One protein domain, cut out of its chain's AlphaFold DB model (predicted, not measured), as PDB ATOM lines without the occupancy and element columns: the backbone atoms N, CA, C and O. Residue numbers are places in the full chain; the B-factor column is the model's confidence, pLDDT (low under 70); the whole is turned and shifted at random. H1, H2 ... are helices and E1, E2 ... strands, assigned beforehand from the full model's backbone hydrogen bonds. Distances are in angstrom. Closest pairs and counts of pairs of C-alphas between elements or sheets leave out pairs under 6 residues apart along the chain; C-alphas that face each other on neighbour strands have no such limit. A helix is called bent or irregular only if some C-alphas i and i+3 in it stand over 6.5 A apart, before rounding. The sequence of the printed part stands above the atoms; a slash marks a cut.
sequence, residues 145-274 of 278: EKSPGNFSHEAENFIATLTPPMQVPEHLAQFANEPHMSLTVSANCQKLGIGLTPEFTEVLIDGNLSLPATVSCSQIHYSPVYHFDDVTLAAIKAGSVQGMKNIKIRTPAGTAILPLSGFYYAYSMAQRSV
ATOM      1  N   GLU A 145     156.342 175.387 179.151       82.44
ATOM      2  CA  GLU A 145     155.117 175.214 179.926       82.44
ATOM      3  C   GLU A 145     155.405 175.488 181.410       82.44
ATOM      4  O   GLU A 145     156.270 174.851 182.015       82.44
ATOM      5  N   LYS A 146     154.734 176.487 181.985       85.25
ATOM      6  CA  LYS A 146     154.892 176.895 183.393       85.25
ATOM      7  C   LYS A 146     153.857 176.228 184.297       85.25
ATOM      8  O   LYS A 146     154.145 175.923 185.450       85.25
ATOM      9  N   SER A 147     152.667 176.001 183.758       84.75
ATOM     10  CA  SER A 147     151.552 175.254 184.340       84.75
ATOM     11  C   SER A 147     150.724 174.678 183.186       84.75
ATOM     12  O   SER A 147     150.903 175.154 182.064       84.75
ATOM     13  N   PRO A 148     149.830 173.698 183.412       80.56
ATOM     14  CA  PRO A 148     149.073 173.063 182.332       80.56
ATOM     15  C   PRO A 148     148.448 174.088 181.377       80.56
ATOM     16  O   PRO A 148     147.740 174.999 181.817       80.56
ATOM     17  N   GLY A 149     148.796 174.003 180.092       73.88
ATOM     18  CA  GLY A 149     148.298 174.902 179.044       73.88
ATOM     19  C   GLY A 149     148.841 176.338 179.072       73.88
ATOM     20  O   GLY A 149     148.469 177.144 178.224       73.88
ATOM     21  N   ASN A 150     149.722 176.686 180.011       88.75
ATOM     22  CA  ASN A 150     150.325 178.013 180.130       88.75
ATOM     23  C   ASN A 150     151.786 177.962 179.693       88.75
ATOM     24  O   ASN A 150     152.615 177.323 180.342       88.75
ATOM     25  N   PHE A 151     152.124 178.688 178.635       89.81
ATOM     26  CA  PHE A 151     153.462 178.691 178.054       89.81
ATOM     27  C   PHE A 151     154.081 180.077 178.125       89.81
ATOM     28  O   PHE A 151     153.429 181.068 177.813       89.81
ATOM     29  N   SER A 152     155.370 180.145 178.446       92.44
ATOM     30  CA  SER A 152     156.110 181.404 178.470       92.44
ATOM     31  C   SER A 152     157.417 181.307 177.701       92.44
ATOM     32  O   SER A 152     158.117 180.294 177.757       92.44
ATOM     33  N   HIS A 153     157.772 182.395 177.028       91.19
ATOM     34  CA  HIS A 153     159.104 182.644 176.505       91.19
ATOM     35  C   HIS A 153     159.702 183.858 177.216       91.19
ATOM     36  O   HIS A 153     159.153 184.956 177.142       91.19
ATOM     37  N   GLU A 154     160.824 183.654 177.899       91.69
ATOM     38  CA  GLU A 154     161.567 184.708 178.589       91.69
ATOM     39  C   GLU A 154     162.806 185.083 177.768       91.69
ATOM     40  O   GLU A 154     163.616 184.224 177.411       91.69
ATOM     41  N   ALA A 155     162.942 186.372 177.473       88.62
ATOM     42  CA  ALA A 155     164.085 186.977 176.803       88.62
ATOM     43  C   ALA A 155     164.661 188.107 177.671       88.62
ATOM     44  O   ALA A 155     164.083 188.494 178.683       88.62
ATOM     45  N   GLU A 156     165.802 188.666 177.267       87.94
ATOM     46  CA  GLU A 156     166.498 189.714 178.028       87.94
ATOM     47  C   GLU A 156     165.615 190.946 178.309       87.94
ATOM     48  O   GLU A 156     165.677 191.536 179.386       87.94
ATOM     49  N   ASN A 157     164.763 191.324 177.352       89.56
ATOM     50  CA  ASN A 157     163.978 192.556 177.403       89.56
ATOM     51  C   ASN A 157     162.457 192.351 177.346       89.56
ATOM     52  O   ASN A 157     161.721 193.340 177.289       89.56
ATOM     53  N   PHE A 158     161.974 191.108 177.325       94.62
ATOM     54  CA  PHE A 158     160.542 190.828 177.355       94.62
ATOM     55  C   PHE A 158     160.229 189.414 177.851       94.62
ATOM     56  O   PHE A 158     161.059 188.509 177.793       94.62
ATOM     57  N   ILE A 159     158.982 189.221 178.268       95.44
ATOM     58  CA  ILE A 159     158.381 187.922 178.543       95.44
ATOM     59  C   ILE A 159     157.105 187.831 177.715       95.44
ATOM     60  O   ILE A 159     156.221 188.671 177.851       95.44
ATOM     61  N   ALA A 160     157.001 186.825 176.854       94.75
ATOM     62  CA  ALA A 160     155.772 186.519 176.136       94.75
ATOM     63  C   ALA A 160     155.084 185.330 176.801       94.75
ATOM     64  O   ALA A 160     155.745 184.348 177.135       94.75
ATOM     65  N   THR A 161     153.772 185.408 176.989       95.12
ATOM     66  CA  THR A 161     152.987 184.342 177.613       95.12
ATOM     67  C   THR A 161     151.776 183.995 176.761       95.12
ATOM     68  O   THR A 161     151.160 184.872 176.158       95.12
ATOM     69  N   LEU A 162     151.476 182.704 176.696       92.06
ATOM     70  CA  LEU A 162     150.265 182.126 176.138       92.06
ATOM     71  C   LEU A 162     149.529 181.441 177.279       92.06
ATOM     72  O   LEU A 162     150.089 180.553 177.924       92.06
ATOM     73  N   THR A 163     148.295 181.851 177.524       91.06
ATOM     74  CA  THR A 163     147.428 181.239 178.529       91.06
ATOM     75  C   THR A 163     146.248 180.560 177.846       91.06
ATOM     76  O   THR A 163     145.850 180.989 176.758       91.06
ATOM     77  N   PRO A 164     145.657 179.530 178.471       86.88
ATOM     78  CA  PRO A 164     144.460 178.896 177.949       86.88
ATOM     79  C   PRO A 164     143.327 179.907 177.713       86.88
ATOM     80  O   PRO A 164     143.293 180.953 178.376       86.88
ATOM     81  N   PRO A 165     142.394 179.596 176.799       81.31
ATOM     82  CA  PRO A 165     141.167 180.361 176.651       81.31
ATOM     83  C   PRO A 165     140.402 180.462 177.976       81.31
ATOM     84  O   PRO A 165     140.402 179.525 178.783       81.31
ATOM     85  N   MET A 166     139.711 181.581 178.200       73.50
ATOM     86  CA  MET A 166     138.774 181.669 179.320       73.50
ATOM     87  C   MET A 166     137.607 180.700 179.111       73.50
ATOM     88  O   MET A 166     136.960 180.710 178.066       73.50
ATOM     89  N   GLN A 167     137.291 179.903 180.136       64.44
ATOM     90  CA  GLN A 167     136.061 179.115 180.149       64.44
ATOM     91  C   GLN A 167     134.861 180.062 180.112       64.44
ATOM     92  O   GLN A 167     134.582 180.778 181.076       64.44
ATOM     93  N   VAL A 168     134.145 180.058 178.993       60.78
ATOM     94  CA  VAL A 168     132.847 180.719 178.864       60.78
ATOM     95  C   VAL A 168     131.737 179.669 178.897       60.78
ATOM     96  O   VAL A 168     131.976 178.507 178.559       60.78
ATOM     97  N   PRO A 169     130.509 180.053 179.280       60.47
ATOM     98  CA  PRO A 169     129.353 179.172 179.183       60.47
ATOM     99  C   PRO A 169     129.227 178.526 177.794       60.47
ATOM    100  O   PRO A 169     129.460 179.190 176.790       60.47
ATOM    101  N   GLU A 170     128.787 177.266 177.729       58.09
ATOM    102  CA  GLU A 170     128.706 176.449 176.499       58.09
ATOM    103  C   GLU A 170     128.050 177.158 175.302       58.09
ATOM    104  O   GLU A 170     128.507 177.036 174.168       58.09
ATOM    105  N   HIS A 171     127.020 177.974 175.549       59.78
ATOM    106  CA  HIS A 171     126.322 178.739 174.510       59.78
ATOM    107  C   HIS A 171     127.170 179.858 173.867       59.78
ATOM    108  O   HIS A 171     126.777 180.414 172.842       59.78
ATOM    109  N   LEU A 172     128.327 180.184 174.451       47.78
ATOM    110  CA  LEU A 172     129.327 181.127 173.942       47.78
ATOM    111  C   LEU A 172     130.648 180.436 173.562       47.78
ATOM    112  O   LEU A 172     131.558 181.114 173.092       47.78
ATOM    113  N   ALA A 173     130.763 179.109 173.717       51.81
ATOM    114  CA  ALA A 173     132.014 178.365 173.517       51.81
ATOM    115  C   ALA A 173     132.590 178.511 172.098       51.81
ATOM    116  O   ALA A 173     133.804 178.536 171.920       51.81
ATOM    117  N   GLN A 174     131.736 178.711 171.091       45.03
ATOM    118  CA  GLN A 174     132.169 178.984 169.714       45.03
ATOM    119  C   GLN A 174     132.999 180.275 169.560       45.03
ATOM    120  O   GLN A 174     133.668 180.443 168.546       45.03
ATOM    121  N   PHE A 175     132.972 181.172 170.554       48.56
ATOM    122  CA  PHE A 175     133.681 182.454 170.556       48.56
ATOM    123  C   PHE A 175     134.874 182.507 171.524       48.56
ATOM    124  O   PHE A 175     135.523 183.541 171.608       48.56
ATOM    125  N   ALA A 176     135.168 181.433 172.263       54.91
ATOM    126  CA  ALA A 176     136.154 181.451 173.351       54.91
ATOM    127  C   ALA A 176     137.158 180.299 173.281       54.91
ATOM    128  O   ALA A 176     137.661 179.843 174.301       54.91
ATOM    129  N   ASN A 177     137.437 179.805 172.078       63.12
ATOM    130  CA  ASN A 177     138.374 178.700 171.896       63.12
ATOM    131  C   ASN A 177     139.809 179.165 171.651       63.12
ATOM    132  O   ASN A 177     140.678 178.313 171.490       63.12
ATOM    133  N   GLU A 178     140.086 180.467 171.597       74.94
ATOM    134  CA  GLU A 178     141.433 180.948 171.302       74.94
ATOM    135  C   GLU A 178     142.232 181.236 172.584       74.94
ATOM    136  O   GLU A 178     141.714 181.863 173.510       74.94
ATOM    137  N   PRO A 179     143.490 180.758 172.679       83.12
ATOM    138  CA  PRO A 179     144.401 181.137 173.751       83.12
ATOM    139  C   PRO A 179     144.563 182.651 173.831       83.12
ATOM    140  O   PRO A 179     144.501 183.340 172.818       83.12
ATOM    141  N   HIS A 180     144.881 183.171 175.009       89.25
ATOM    142  CA  HIS A 180     145.242 184.578 175.143       89.25
ATOM    143  C   HIS A 180     146.756 184.736 175.110       89.25
ATOM    144  O   HIS A 180     147.488 183.950 175.714       89.25
ATOM    145  N   MET A 181     147.232 185.775 174.425       92.69
ATOM    146  CA  MET A 181     148.648 186.112 174.393       92.69
ATOM    147  C   MET A 181     148.898 187.454 175.067       92.69
ATOM    148  O   MET A 181     148.208 188.439 174.803       92.69
ATOM    149  N   SER A 182     149.927 187.502 175.911       94.62
ATOM    150  CA  SER A 182     150.419 188.760 176.460       94.62
ATOM    151  C   SER A 182     151.933 188.897 176.349       94.62
ATOM    152  O   SER A 182     152.673 187.912 176.284       94.62
ATOM    153  N   LEU A 183     152.390 190.143 176.308       95.69
ATOM    154  CA  LEU A 183     153.785 190.527 176.211       95.69
ATOM    155  C   LEU A 183     154.111 191.524 177.324       95.69
ATOM    156  O   LEU A 183     153.648 192.660 177.306       95.69
ATOM    157  N   THR A 184     154.954 191.120 178.264       94.81
ATOM    158  CA  THR A 184     155.545 192.010 179.262       94.81
ATOM    159  C   THR A 184     156.867 192.525 178.722       94.81
ATOM    160  O   THR A 184     157.754 191.728 178.431       94.81
ATOM    161  N   VAL A 185     157.032 193.838 178.585       92.31
ATOM    162  CA  VAL A 185     158.280 194.434 178.074       92.31
ATOM    163  C   VAL A 185     159.032 195.087 179.222       92.31
ATOM    164  O   VAL A 185     158.430 195.841 179.981       92.31
ATOM    165  N   SER A 186     160.336 194.822 179.338       90.75
ATOM    166  CA  SER A 186     161.211 195.345 180.395       90.75
ATOM    167  C   SER A 186     161.307 196.871 180.341       90.75
ATOM    168  O   SER A 186     162.217 197.455 179.757       90.75
ATOM    169  N   ALA A 187     160.338 197.518 180.968       90.25
ATOM    170  CA  ALA A 187     160.212 198.954 181.103       90.25
ATOM    171  C   ALA A 187     159.515 199.273 182.429       90.25
ATOM    172  O   ALA A 187     159.226 198.386 183.233       90.25
ATOM    173  N   ASN A 188     159.270 200.555 182.672       89.81
ATOM    174  CA  ASN A 188     158.604 201.035 183.870       89.81
ATOM    175  C   ASN A 188     157.379 201.851 183.446       89.81
ATOM    176  O   ASN A 188     157.530 202.826 182.706       89.81
ATOM    177  N   CYS A 189     156.189 201.451 183.896       90.88
ATOM    178  CA  CYS A 189     154.930 202.075 183.482       90.88
ATOM    179  C   CYS A 189     154.889 203.577 183.766       90.88
ATOM    180  O   CYS A 189     154.507 204.351 182.893       90.88
ATOM    181  N   GLN A 190     155.386 204.007 184.929       90.06
ATOM    182  CA  GLN A 190     155.483 205.422 185.288       90.06
ATOM    183  C   GLN A 190     156.330 206.216 184.280       90.06
ATOM    184  O   GLN A 190     155.970 207.341 183.943       90.06
ATOM    185  N   LYS A 191     157.426 205.645 183.761       89.19
ATOM    186  CA  LYS A 191     158.245 206.298 182.719       89.19
ATOM    187  C   LYS A 191     157.538 206.385 181.366       89.19
ATOM    188  O   LYS A 191     157.868 207.263 180.579       89.19
ATOM    189  N   LEU A 192     156.611 205.470 181.099       88.06
ATOM    190  CA  LEU A 192     155.853 205.398 179.851       88.06
ATOM    191  C   LEU A 192     154.508 206.135 179.921       88.06
ATOM    192  O   LEU A 192     153.830 206.231 178.907       88.06
ATOM    193  N   GLY A 193     154.125 206.649 181.094       88.75
ATOM    194  CA  GLY A 193     152.822 207.283 181.309       88.75
ATOM    195  C   GLY A 193     151.644 206.305 181.335       88.75
ATOM    196  O   GLY A 193     150.506 206.753 181.283       88.75
ATOM    197  N   ILE A 194     151.906 204.998 181.438       87.75
ATOM    198  CA  ILE A 194     150.872 203.956 181.429       87.75
ATOM    199  C   ILE A 194     150.268 203.844 182.830       87.75
ATOM    200  O   ILE A 194     150.983 203.668 183.825       87.75
ATOM    201  N   GLY A 195     148.944 203.967 182.900       86.75
ATOM    202  CA  GLY A 195     148.176 203.888 184.139       86.75
ATOM    203  C   GLY A 195     147.967 202.460 184.656       86.75
ATOM    204  O   GLY A 195     148.397 201.471 184.068       86.75
ATOM    205  N   LEU A 196     147.270 202.352 185.789       88.88
ATOM    206  CA  LEU A 196     146.829 201.056 186.328       88.88
ATOM    207  C   LEU A 196     145.578 200.525 185.614       88.88
ATOM    208  O   LEU A 196     145.291 199.333 185.650       88.88
ATOM    209  N   THR A 197     144.811 201.416 184.987       89.38
ATOM    210  CA  THR A 197     143.642 201.063 184.186       89.38
ATOM    211  C   THR A 197     144.081 200.601 182.798       89.38
ATOM    212  O   THR A 197     144.887 201.303 182.186       89.38
ATOM    213  N   PRO A 198     143.544 199.482 182.280       91.81
ATOM    214  CA  PRO A 198     143.818 199.053 180.916       91.81
ATOM    215  C   PRO A 198     143.435 200.128 179.895       91.81
ATOM    216  O   PRO A 198     142.350 200.706 179.976       91.81
ATOM    217  N   GLU A 199     144.314 200.373 178.932       91.31
ATOM    218  CA  GLU A 199     144.121 201.348 177.860       91.31
ATOM    219  C   GLU A 199     144.431 200.726 176.496       91.31
ATOM    220  O   GLU A 199     145.267 199.828 176.375       91.31
ATOM    221  N   PHE A 200     143.737 201.189 175.458       91.69
ATOM    222  CA  PHE A 200     144.002 200.743 174.094       91.69
ATOM    223  C   PHE A 200     145.307 201.343 173.580       91.69
ATOM    224  O   PHE A 200     145.614 202.513 173.803       91.69
ATOM    225  N   THR A 201     146.062 200.539 172.845       90.50
ATOM    226  CA  THR A 201     147.305 200.945 172.204       90.50
ATOM    227  C   THR A 201     147.467 200.216 170.876       90.50
ATOM    228  O   THR A 201     146.783 199.231 170.605       90.50
ATOM    229  N   GLU A 202     148.378 200.696 170.039       89.00
ATOM    230  CA  GLU A 202     148.747 200.020 168.800       89.00
ATOM    231  C   GLU A 202     150.128 199.383 168.943       89.00
ATOM    232  O   GLU A 202     151.055 199.966 169.518       89.00
ATOM    233  N   VAL A 203     150.274 198.181 168.392       88.19
ATOM    234  CA  VAL A 203     151.556 197.492 168.259       88.19
ATOM    235  C   VAL A 203     151.870 197.278 166.787       88.19
ATOM    236  O   VAL A 203     150.995 196.951 165.989       88.19
ATOM    237  N   LEU A 204     153.140 197.448 166.413       87.19
ATOM    238  CA  LEU A 204     153.576 197.209 165.036       87.19
ATOM    239  C   LEU A 204     154.221 195.832 164.928       87.19
ATOM    240  O   LEU A 204     155.256 195.587 165.554       87.19
ATOM    241  N   ILE A 205     153.666 194.974 164.076       82.06
ATOM    242  CA  ILE A 205     154.273 193.700 163.690       82.06
ATOM    243  C   ILE A 205     155.112 193.901 162.428       82.06
ATOM    244  O   ILE A 205     154.651 194.438 161.417       82.06
ATOM    245  N   ASP A 206     156.391 193.535 162.528       74.31
ATOM    246  CA  ASP A 206     157.428 193.656 161.495       74.31
ATOM    247  C   ASP A 206     157.530 195.046 160.843       74.31
ATOM    248  O   ASP A 206     158.109 195.219 159.774       74.31
ATOM    249  N   GLY A 207     157.035 196.070 161.545       69.00
ATOM    250  CA  GLY A 207     157.082 197.472 161.139       69.00
ATOM    251  C   GLY A 207     156.059 197.890 160.081       69.00
ATOM    252  O   GLY A 207     156.033 199.072 159.759       69.00
ATOM    253  N   ASN A 208     155.227 196.971 159.581       74.88
ATOM    254  CA  ASN A 208     154.314 197.228 158.459       74.88
ATOM    255  C   ASN A 208     152.836 197.030 158.812       74.88
ATOM    256  O   ASN A 208     151.973 197.554 158.114       74.88
ATOM    257  N   LEU A 209     152.542 196.271 159.868       79.50
ATOM    258  CA  LEU A 209     151.180 195.940 160.268       79.50
ATOM    259  C   LEU A 209     150.901 196.537 161.649       79.50
ATOM    260  O   LEU A 209     151.490 196.083 162.629       79.50
ATOM    261  N   SER A 210     150.047 197.563 161.712       85.62
ATOM    262  CA  SER A 210     149.564 198.123 162.980       85.62
ATOM    263  C   SER A 210     148.343 197.348 163.438       85.62
ATOM    264  O   SER A 210     147.365 197.262 162.692       85.62
ATOM    265  N   LEU A 211     148.420 196.752 164.625       86.06
ATOM    266  CA  LEU A 211     147.344 195.960 165.209       86.06
ATOM    267  C   LEU A 211     147.008 196.469 166.612       86.06
ATOM    268  O   LEU A 211     147.892 196.969 167.317       86.06
ATOM    269  N   PRO A 212     145.737 196.362 167.022       83.88
ATOM    270  CA  PRO A 212     145.309 196.823 168.328       83.88
ATOM    271  C   PRO A 212     145.799 195.888 169.442       83.88
ATOM    272  O   PRO A 212     145.861 194.669 169.304       83.88
ATOM    273  N   ALA A 213     146.109 196.479 170.587       90.94
ATOM    274  CA  ALA A 213     146.398 195.783 171.829       90.94
ATOM    275  C   ALA A 213     145.805 196.564 173.005       90.94
ATOM    276  O   ALA A 213     145.527 197.762 172.909       90.94
ATOM    277  N   THR A 214     145.667 195.900 174.144       92.81
ATOM    278  CA  THR A 214     145.346 196.565 175.409       92.81
ATOM    279  C   THR A 214     146.578 196.523 176.291       92.81
ATOM    280  O   THR A 214     147.127 195.450 176.524       92.81
ATOM    281  N   VAL A 215     147.029 197.663 176.801       94.06
ATOM    282  CA  VAL A 215     148.156 197.730 177.733       94.06
ATOM    283  C   VAL A 215     147.666 198.047 179.136       94.06
ATOM    284  O   VAL A 215     146.735 198.826 179.323       94.06
ATOM    285  N   SER A 216     148.264 197.411 180.136       92.62
ATOM    286  CA  SER A 216     147.957 197.682 181.537       92.62
ATOM    287  C   SER A 216     149.164 197.434 182.434       92.62
ATOM    288  O   SER A 216     150.151 196.807 182.029       92.62
ATOM    289  N   CYS A 217     149.075 197.924 183.669       92.19
ATOM    290  CA  CYS A 217     150.085 197.722 184.694       92.19
ATOM    291  C   CYS A 217     149.428 197.301 186.001       92.19
ATOM    292  O   CYS A 217     148.491 197.941 186.472       92.19
ATOM    293  N   SER A 218     149.964 196.260 186.635       88.75
ATOM    294  CA  SER A 218     149.528 195.868 187.979       88.75
ATOM    295  C   SER A 218     149.949 196.895 189.035       88.75
ATOM    296  O   SER A 218     149.237 197.109 190.013       88.75
ATOM    297  N   GLN A 219     151.101 197.546 188.834       90.94
ATOM    298  CA  GLN A 219     151.628 198.631 189.660       90.94
ATOM    299  C   GLN A 219     152.416 199.622 188.794       90.94
ATOM    300  O   GLN A 219     153.063 199.233 187.823       90.94
ATOM    301  N   ILE A 220     152.442 200.902 189.178       85.62
ATOM    302  CA  ILE A 220     153.083 201.965 188.381       85.62
ATOM    303  C   ILE A 220     154.597 201.773 188.187       85.62
ATOM    304  O   ILE A 220     155.167 202.269 187.219       85.62
ATOM    305  N   HIS A 221     155.265 201.053 189.092       88.56
ATOM    306  CA  HIS A 221     156.706 200.801 189.007       88.56
ATOM    307  C   HIS A 221     157.059 199.497 188.283       88.56
ATOM    308  O   HIS A 221     158.242 199.204 188.107       88.56
ATOM    309  N   TYR A 222     156.051 198.722 187.881       90.94
ATOM    310  CA  TYR A 222     156.231 197.434 187.223       90.94
ATOM    311  C   TYR A 222     156.323 197.622 185.706       90.94
ATOM    312  O   TYR A 222     156.187 198.731 185.180       90.94
ATOM    313  N   SER A 223     156.619 196.528 185.012       93.12
ATOM    314  CA  SER A 223     156.641 196.494 183.556       93.12
ATOM    315  C   SER A 223     155.229 196.441 182.973       93.12
ATOM    316  O   SER A 223     154.374 195.752 183.535       93.12
ATOM    317  N   PRO A 224     154.977 197.152 181.857       94.69
ATOM    318  CA  PRO A 224     153.690 197.103 181.181       94.69
ATOM    319  C   PRO A 224     153.451 195.724 180.576       94.69
ATOM    320  O   PRO A 224     154.378 195.093 180.054       94.69
ATOM    321  N   VAL A 225     152.192 195.296 180.611       94.94
ATOM    322  CA  VAL A 225     151.715 194.067 179.979       94.94
ATOM    323  C   VAL A 225     150.806 194.449 178.821       94.94
ATOM    324  O   VAL A 225     149.787 195.108 179.017       94.94
ATOM    325  N   TYR A 226     151.191 194.044 177.616       94.44
ATOM    326  CA  TYR A 226     150.409 194.206 176.396       94.44
ATOM    327  C   TYR A 226     149.628 192.921 176.142       94.44
ATOM    328  O   TYR A 226     150.226 191.870 175.933       94.44
ATOM    329  N   HIS A 227     148.306 192.998 176.157       92.88
ATOM    330  CA  HIS A 227     147.398 191.920 175.794       92.88
ATOM    331  C   HIS A 227     147.026 192.060 174.324       92.88
ATOM    332  O   HIS A 227     146.553 193.116 173.896       92.88
ATOM    333  N   PHE A 228     147.271 191.003 173.561       90.56
ATOM    334  CA  PHE A 228     146.969 190.964 172.139       90.56
ATOM    335  C   PHE A 228     145.550 190.469 171.919       90.56
ATOM    336  O   PHE A 228     145.103 189.536 172.586       90.56
ATOM    337  N   ASP A 229     144.858 191.115 170.989       83.69
ATOM    338  CA  ASP A 229     143.558 190.658 170.534       83.69
ATOM    339  C   ASP A 229     143.690 189.436 169.612       83.69
ATOM    340  O   ASP A 229     144.788 189.042 169.193       83.69
ATOM    341  N   ASP A 230     142.550 188.842 169.273       80.62
ATOM    342  CA  ASP A 230     142.499 187.637 168.446       80.62
ATOM    343  C   ASP A 230     143.084 187.874 167.047       80.62
ATOM    344  O   ASP A 230     143.697 186.975 166.471       80.62
ATOM    345  N   VAL A 231     142.959 189.091 166.503       76.81
ATOM    346  CA  VAL A 231     143.501 189.452 165.183       76.81
ATOM    347  C   VAL A 231     145.029 189.491 165.215       76.81
ATOM    348  O   VAL A 231     145.689 188.910 164.349       76.81
ATOM    349  N   THR A 232     145.602 190.133 166.233       83.00
ATOM    350  CA  THR A 232     147.046 190.155 166.480       83.00
ATOM    351  C   THR A 232     147.570 188.747 166.658       83.00
ATOM    352  O   THR A 232     148.536 188.350 166.004       83.00
ATOM    353  N   LEU A 233     146.899 187.947 167.481       84.56
ATOM    354  CA  LEU A 233     147.293 186.573 167.722       84.56
ATOM    355  C   LEU A 233     147.197 185.701 166.459       84.56
ATOM    356  O   LEU A 233     148.113 184.919 166.182       84.56
ATOM    357  N   ALA A 234     146.155 185.880 165.646       76.44
ATOM    358  CA  ALA A 234     146.001 185.206 164.360       76.44
ATOM    359  C   ALA A 234     147.137 185.555 163.387       76.44
ATOM    360  O   ALA A 234     147.637 184.667 162.694       76.44
ATOM    361  N   ALA A 235     147.611 186.805 163.373       73.56
ATOM    362  CA  ALA A 235     148.761 187.208 162.562       73.56
ATOM    363  C   ALA A 235     150.065 186.521 163.019       73.56
ATOM    364  O   ALA A 235     150.819 186.002 162.193       73.56
ATOM    365  N   ILE A 236     150.309 186.444 164.333       78.81
ATOM    366  CA  ILE A 236     151.477 185.748 164.910       78.81
ATOM    367  C   ILE A 236     151.426 184.247 164.586       78.81
ATOM    368  O   ILE A 236     152.427 183.650 164.171       78.81
ATOM    369  N   LYS A 237     150.241 183.641 164.722       72.88
ATOM    370  CA  LYS A 237     149.967 182.246 164.354       72.88
ATOM    371  C   LYS A 237     150.247 182.006 162.873       72.88
ATOM    372  O   LYS A 237     150.997 181.088 162.553       72.88
ATOM    373  N   ALA A 238     149.722 182.851 161.988       61.41
ATOM    374  CA  ALA A 238     149.949 182.754 160.549       61.41
ATOM    375  C   ALA A 238     151.442 182.833 160.197       61.41
ATOM    376  O   ALA A 238     151.930 181.993 159.443       61.41
ATOM    377  N   GLY A 239     152.197 183.755 160.805       54.84
ATOM    378  CA  GLY A 239     153.651 183.828 160.619       54.84
ATOM    379  C   GLY A 239     154.371 182.546 161.058       54.84
ATOM    380  O   GLY A 239     155.273 182.063 160.368       54.84
ATOM    381  N   SER A 240     153.945 181.943 162.175       56.47
ATOM    382  CA  SER A 240     154.474 180.649 162.633       56.47
ATOM    383  C   SER A 240     154.168 179.514 161.648       56.47
ATOM    384  O   SER A 240     155.054 178.697 161.392       56.47
ATOM    385  N   VAL A 241     152.949 179.461 161.101       49.84
ATOM    386  CA  VAL A 241     152.512 178.457 160.105       49.84
ATOM    387  C   VAL A 241     153.311 178.601 158.805       49.84
ATOM    388  O   VAL A 241     153.750 177.614 158.222       49.84
ATOM    389  N   GLN A 242     153.577 179.839 158.385       47.78
ATOM    390  CA  GLN A 242     154.355 180.173 157.185       47.78
ATOM    391  C   GLN A 242     155.866 179.914 157.335       47.78
ATOM    392  O   GLN A 242     156.636 180.162 156.409       47.78
ATOM    393  N   GLY A 243     156.321 179.420 158.491       45.59
ATOM    394  CA  GLY A 243     157.722 179.069 158.716       45.59
ATOM    395  C   GLY A 243     158.642 180.267 158.963       45.59
ATOM    396  O   GLY A 243     159.866 180.123 158.870       45.59
ATOM    397  N   MET A 244     158.094 181.438 159.309       52.59
ATOM    398  CA  MET A 244     158.906 182.584 159.714       52.59
ATOM    399  C   MET A 244     159.730 182.235 160.959       52.59
ATOM    400  O   MET A 244     159.273 181.554 161.877       52.59
ATOM    401  N   LYS A 245     160.979 182.712 161.008       55.91
ATOM    402  CA  LYS A 245     161.870 182.440 162.145       55.91
ATOM    403  C   LYS A 245     161.440 183.222 163.388       55.91
ATOM    404  O   LYS A 245     161.308 182.641 164.466       55.91
ATOM    405  N   ASN A 246     161.234 184.525 163.212       67.94
ATOM    406  CA  ASN A 246     160.896 185.488 164.253       67.94
ATOM    407  C   ASN A 246     159.907 186.517 163.691       67.94
ATOM    408  O   ASN A 246     159.921 186.754 162.483       67.94
ATOM    409  N   ILE A 247     159.177 187.190 164.576       80.44
ATOM    410  CA  ILE A 247     158.477 188.449 164.284       80.44
ATOM    411  C   ILE A 247     158.995 189.551 165.206       80.44
ATOM    412  O   ILE A 247     159.406 189.291 166.342       80.44
ATOM    413  N   LYS A 248     158.987 190.792 164.731       86.62
ATOM    414  CA  LYS A 248     159.291 191.966 165.551       86.62
ATOM    415  C   LYS A 248     157.991 192.605 166.001       86.62
ATOM    416  O   LYS A 248     157.235 193.078 165.164       86.62
ATOM    417  N   ILE A 249     157.771 192.676 167.305       91.69
ATOM    418  CA  ILE A 249     156.645 193.398 167.895       91.69
ATOM    419  C   ILE A 249     157.200 194.687 168.484       91.69
ATOM    420  O   ILE A 249     157.995 194.651 169.426       91.69
ATOM    421  N   ARG A 250     156.829 195.830 167.911       91.56
ATOM    422  CA  ARG A 250     157.178 197.141 168.462       91.56
ATOM    423  C   ARG A 250     156.026 197.656 169.303       91.56
ATOM    424  O   ARG A 250     154.900 197.745 168.822       91.56
ATOM    425  N   THR A 251     156.350 198.036 170.527       89.81
ATOM    426  CA  THR A 251     155.466 198.715 171.467       89.81
ATOM    427  C   THR A 251     156.090 200.060 171.857       89.81
ATOM    428  O   THR A 251     157.283 200.278 171.612       89.81
ATOM    429  N   PRO A 252     155.341 200.962 172.513       84.69
ATOM    430  CA  PRO A 252     155.918 202.174 173.100       84.69
ATOM    431  C   PRO A 252     157.070 201.902 174.086       84.69
ATOM    432  O   PRO A 252     157.950 202.741 174.258       84.69
ATOM    433  N   ALA A 253     157.084 200.723 174.720       85.50
ATOM    434  CA  ALA A 253     158.108 200.311 175.677       85.50
ATOM    435  C   ALA A 253     159.394 199.769 175.026       85.50
ATOM    436  O   ALA A 253     160.433 199.713 175.684       85.50
ATOM    437  N   GLY A 254     159.345 199.344 173.759       87.81
ATOM    438  CA  GLY A 254     160.499 198.774 173.068       87.81
ATOM    439  C   GLY A 254     160.134 197.812 171.939       87.81
ATOM    440  O   GLY A 254     158.991 197.712 171.507       87.81
ATOM    441  N   THR A 255     161.136 197.094 171.430       90.31
ATOM    442  CA  THR A 255     160.941 196.057 170.403       90.31
ATOM    443  C   THR A 255     161.216 194.677 170.990       90.31
ATOM    444  O   THR A 255     162.326 194.413 171.452       90.31
ATOM    445  N   ALA A 256     160.232 193.784 170.922       91.62
ATOM    446  CA  ALA A 256     160.390 192.364 171.206       91.62
ATOM    447  C   ALA A 256     160.645 191.601 169.899       91.62
ATOM    448  O   ALA A 256     159.924 191.773 168.916       91.62
ATOM    449  N   ILE A 257     161.675 190.757 169.879       87.81
ATOM    450  CA  ILE A 257     161.932 189.830 168.770       87.81
ATOM    451  C   ILE A 257     161.398 188.472 169.205       87.81
ATOM    452  O   ILE A 257     162.096 187.712 169.872       87.81
ATOM    453  N   LEU A 258     160.145 188.187 168.862       87.56
ATOM    454  CA  LEU A 258     159.476 186.968 169.287       87.56
ATOM    455  C   LEU A 258     159.905 185.792 168.396       87.56
ATOM    456  O   LEU A 258     159.666 185.834 167.185       87.56
ATOM    457  N   PRO A 259     160.504 184.727 168.953       76.75
ATOM    458  CA  PRO A 259     160.789 183.522 168.192       76.75
ATOM    459  C   PRO A 259     159.502 182.733 167.935       76.75
ATOM    460  O   PRO A 259     158.789 182.338 168.860       76.75
ATOM    461  N   LEU A 260     159.243 182.420 166.666       68.38
ATOM    462  CA  LEU A 260     158.081 181.618 166.271       68.38
ATOM    463  C   LEU A 260     158.356 180.110 166.329       68.38
ATOM    464  O   LEU A 260     157.442 179.285 166.311       68.38
ATOM    465  N   SER A 261     159.622 179.711 166.475       64.44
ATOM    466  CA  SER A 261     159.980 178.310 166.698       64.44
ATOM    467  C   SER A 261     159.337 177.787 167.985       64.44
ATOM    468  O   SER A 261     159.760 178.127 169.085       64.44
ATOM    469  N   GLY A 262     158.352 176.900 167.843       59.19
ATOM    470  CA  GLY A 262     157.625 176.322 168.978       59.19
ATOM    471  C   GLY A 262     156.291 177.008 169.271       59.19
ATOM    472  O   GLY A 262     155.410 176.325 169.783       59.19
ATOM    473  N   PHE A 263     156.088 178.251 168.818       69.44
ATOM    474  CA  PHE A 263     154.905 179.070 169.109       69.44
ATOM    475  C   PHE A 263     153.586 178.349 168.817       69.44
ATOM    476  O   PHE A 263     152.805 178.133 169.732       69.44
ATOM    477  N   TYR A 264     153.384 177.854 167.590       67.12
ATOM    478  CA  TYR A 264     152.132 177.164 167.246       67.12
ATOM    479  C   TYR A 264     151.837 175.927 168.114       67.12
ATOM    480  O   TYR A 264     150.691 175.603 168.376       67.12
ATOM    481  N   TYR A 265     152.875 175.249 168.616       66.38
ATOM    482  CA  TYR A 265     152.667 174.089 169.490       66.38
ATOM    483  C   TYR A 265     152.186 174.553 170.860       66.38
ATOM    484  O   TYR A 265     151.175 174.059 171.335       66.38
ATOM    485  N   ALA A 266     152.869 175.541 171.449       68.94
ATOM    486  CA  ALA A 266     152.439 176.164 172.699       68.94
ATOM    487  C   ALA A 266     151.001 176.695 172.590       68.94
ATOM    488  O   ALA A 266     150.190 176.462 173.475       68.94
ATOM    489  N   TYR A 267     150.669 177.319 171.460       76.38
ATOM    490  CA  TYR A 267     149.322 177.775 171.145       76.38
ATOM    491  C   TYR A 267     148.303 176.627 171.118       76.38
ATOM    492  O   TYR A 267     147.318 176.666 171.849       76.38
ATOM    493  N   SER A 268     148.533 175.578 170.320       68.38
ATOM    494  CA  SER A 268     147.599 174.449 170.219       68.38
ATOM    495  C   SER A 268     147.448 173.691 171.538       68.38
ATOM    496  O   SER A 268     146.360 173.218 171.849       68.38
ATOM    497  N   MET A 269     148.518 173.578 172.326       69.06
ATOM    498  CA  MET A 269     148.463 172.958 173.652       69.06
ATOM    499  C   MET A 269     147.689 173.828 174.649       69.06
ATOM    500  O   MET A 269     146.841 173.312 175.372       69.06
ATOM    501  N   ALA A 270     147.907 175.149 174.639       76.44
ATOM    502  CA  ALA A 270     147.117 176.090 175.432       76.44
ATOM    503  C   ALA A 270     145.625 176.011 175.075       76.44
ATOM    504  O   ALA A 270     144.780 175.967 175.963       76.44
ATOM    505  N   GLN A 271     145.303 175.890 173.785       75.81
ATOM    506  CA  GLN A 271     143.934 175.737 173.290       75.81
ATOM    507  C   GLN A 271     143.269 174.437 173.774       75.81
ATOM    508  O   GLN A 271     142.114 174.452 174.186       75.81
ATOM    509  N   ARG A 272     143.997 173.313 173.765       64.62
ATOM    510  CA  ARG A 272     143.470 171.988 174.154       64.62
ATOM    511  C   ARG A 272     143.251 171.812 175.650       64.62
ATOM    512  O   ARG A 272     142.392 171.029 176.038       64.62
ATOM    513  N   SER A 273     143.991 172.540 176.483       59.47
ATOM    514  CA  SER A 273     143.918 172.413 177.946       59.47
ATOM    515  C   SER A 273     142.538 172.719 178.558       59.47
ATOM    516  O   SER A 273     142.305 172.407 179.722       59.47
ATOM    517  N   VAL A 274     141.596 173.258 177.775       54.62
ATOM    518  CA  VAL A 274     140.193 173.463 178.179       54.62
ATOM    519  C   VAL A 274     139.340 172.194 178.004       54.62
ATOM    520  O   VAL A 274     138.358 172.026 178.719       54.62
TER     521      VAL A 274
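AT A GLANCE: This is residues 145 to 274 of the 278 residues of an uncharacterized protein of Vibrio sp. B1REV9 (UniProt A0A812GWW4). One sheet of nine strands, strongly twisted, folds back on itself like a partly rolled barrel: the leaf E1 E2 E3 E4 E7 faces the leaf E5 E8 E9, with E6 as the hinge. H3 packs in the opening between the leaves, near E4, E6 and E8, and H4 covers E2 and E3 on the same face of the sheet, while the short helices H1 and H2 lie off the sheet towards opposite ends of the longest axis. The printed part has 130 residues, with four named helices and nine named strands in the order E1 E2 E3 H1 E4 H2 E5 E6 E7 H3 E8 E9 H4, and the class is mixed, helices and strands. The sheet's order is E1 E2 E3 E4 E7 E6 E5 E8 E9, antiparallel throughout. The whole is compact, with a radius of gyration of the C-alphas of 14.5 A, and spans 41 by 34 by 27 A.

HOW THE PARTS SIT: E1, residues 145 to 147, is an edge strand and forms a hairpin with E2, residues 150 to 154, where N 146 and O 150 are 2.8 A apart. E2 pairs in staggered fashion, with E1 over residues 150 to 151 and with E3, residues 158 to 163, over 151 to 154; N 153 and O 160 are 2.8 A apart. E1, E2 and E3 make a meander, each strand the antiparallel neighbour of the one before. After H1, residues 170 to 175, which is not on the sheet, E4, residues 180 to 185, is antiparallel to E3 at 166 degrees, with N 161 and O 182 2.8 A apart. H2, residues 189 to 192, is not on the sheet either. A second meander follows: E5, residues 199 to 205, E6, residues 209 to 216, and E7, residues 225 to 228. N 201 and O 213 of E5 and E6 are 2.8 A apart, as are N 183 and O 226 of E4 and E7; N 227 and O 214 of E7 and E6 are 2.7 A apart. H3, residues 230 to 241, is on the sheet at a height of 8.2 A, only just over E8, residues 246 to 251, with 3 of its C-alphas falling on that strand. It runs along the strands, at 15 degrees to E8 on the local plane; the closest C-alphas of H3 and E6 are those of Thr 232 and Leu 211, 5.9 A apart. E8 is the antiparallel neighbour of E5, with N 250 and O 204 2.8 A apart, and forms a hairpin with E9, residues 254 to 259, the other edge strand, with N 249 and O 256 2.8 A apart. Between the leaves, the closest C-alphas of E3 and E9 are those of Phe 158 and Ala 256, 6.3 A apart. H4, residues 263 to 272, is on the sheet at a height of 8.5 A, over E3 and, only just, with 3 C-alphas, over E2. H3 touches H4 with residues 237 to 241 alone, at a steep tilt of 56 degrees, opposite ways; the C-alphas of Lys 237 and Tyr 264 are closest, at 6.2 A. In H3 and H4 every O i to N i+4 pair is within hydrogen-bond range; H1 has 0 of 2 such pairs and 2 of 3 O i to N i+3 pairs, and H2 is too short for an O i to N i+4 pair.

IN THESE COORDINATES: E1 begins at C-alpha 145, (155.117, 175.214, 179.926), and is 5.7 A long. E2 measures 13.2 A, E3 16.3 A, E4 16.6 A and E5 19.0 A. E6, the longest strand, runs 21.6 A from C-alpha 209 at (151.180, 195.940, 160.268), and E7 is 9.7 A long. E8 and E9 measure 16.0 A each. H1 measures 9.8 A and is irregular, with C-alphas 171 and 174 7.6 A apart; H2 measures 5.0 A and H3 15.9 A. H4, 14.4 A, ends at C-alpha 272, (143.470, 171.988, 174.154).

THE WHOLE: The two C-alphas farthest apart are those of His 171 and Lys 191, at 43.0 A. The printed part has no cut and no long link. Mean pLDDT of the printed part is 80.1; 33 residues are under 70, among them 167 to 177, 238 to 246 and 260 to 266.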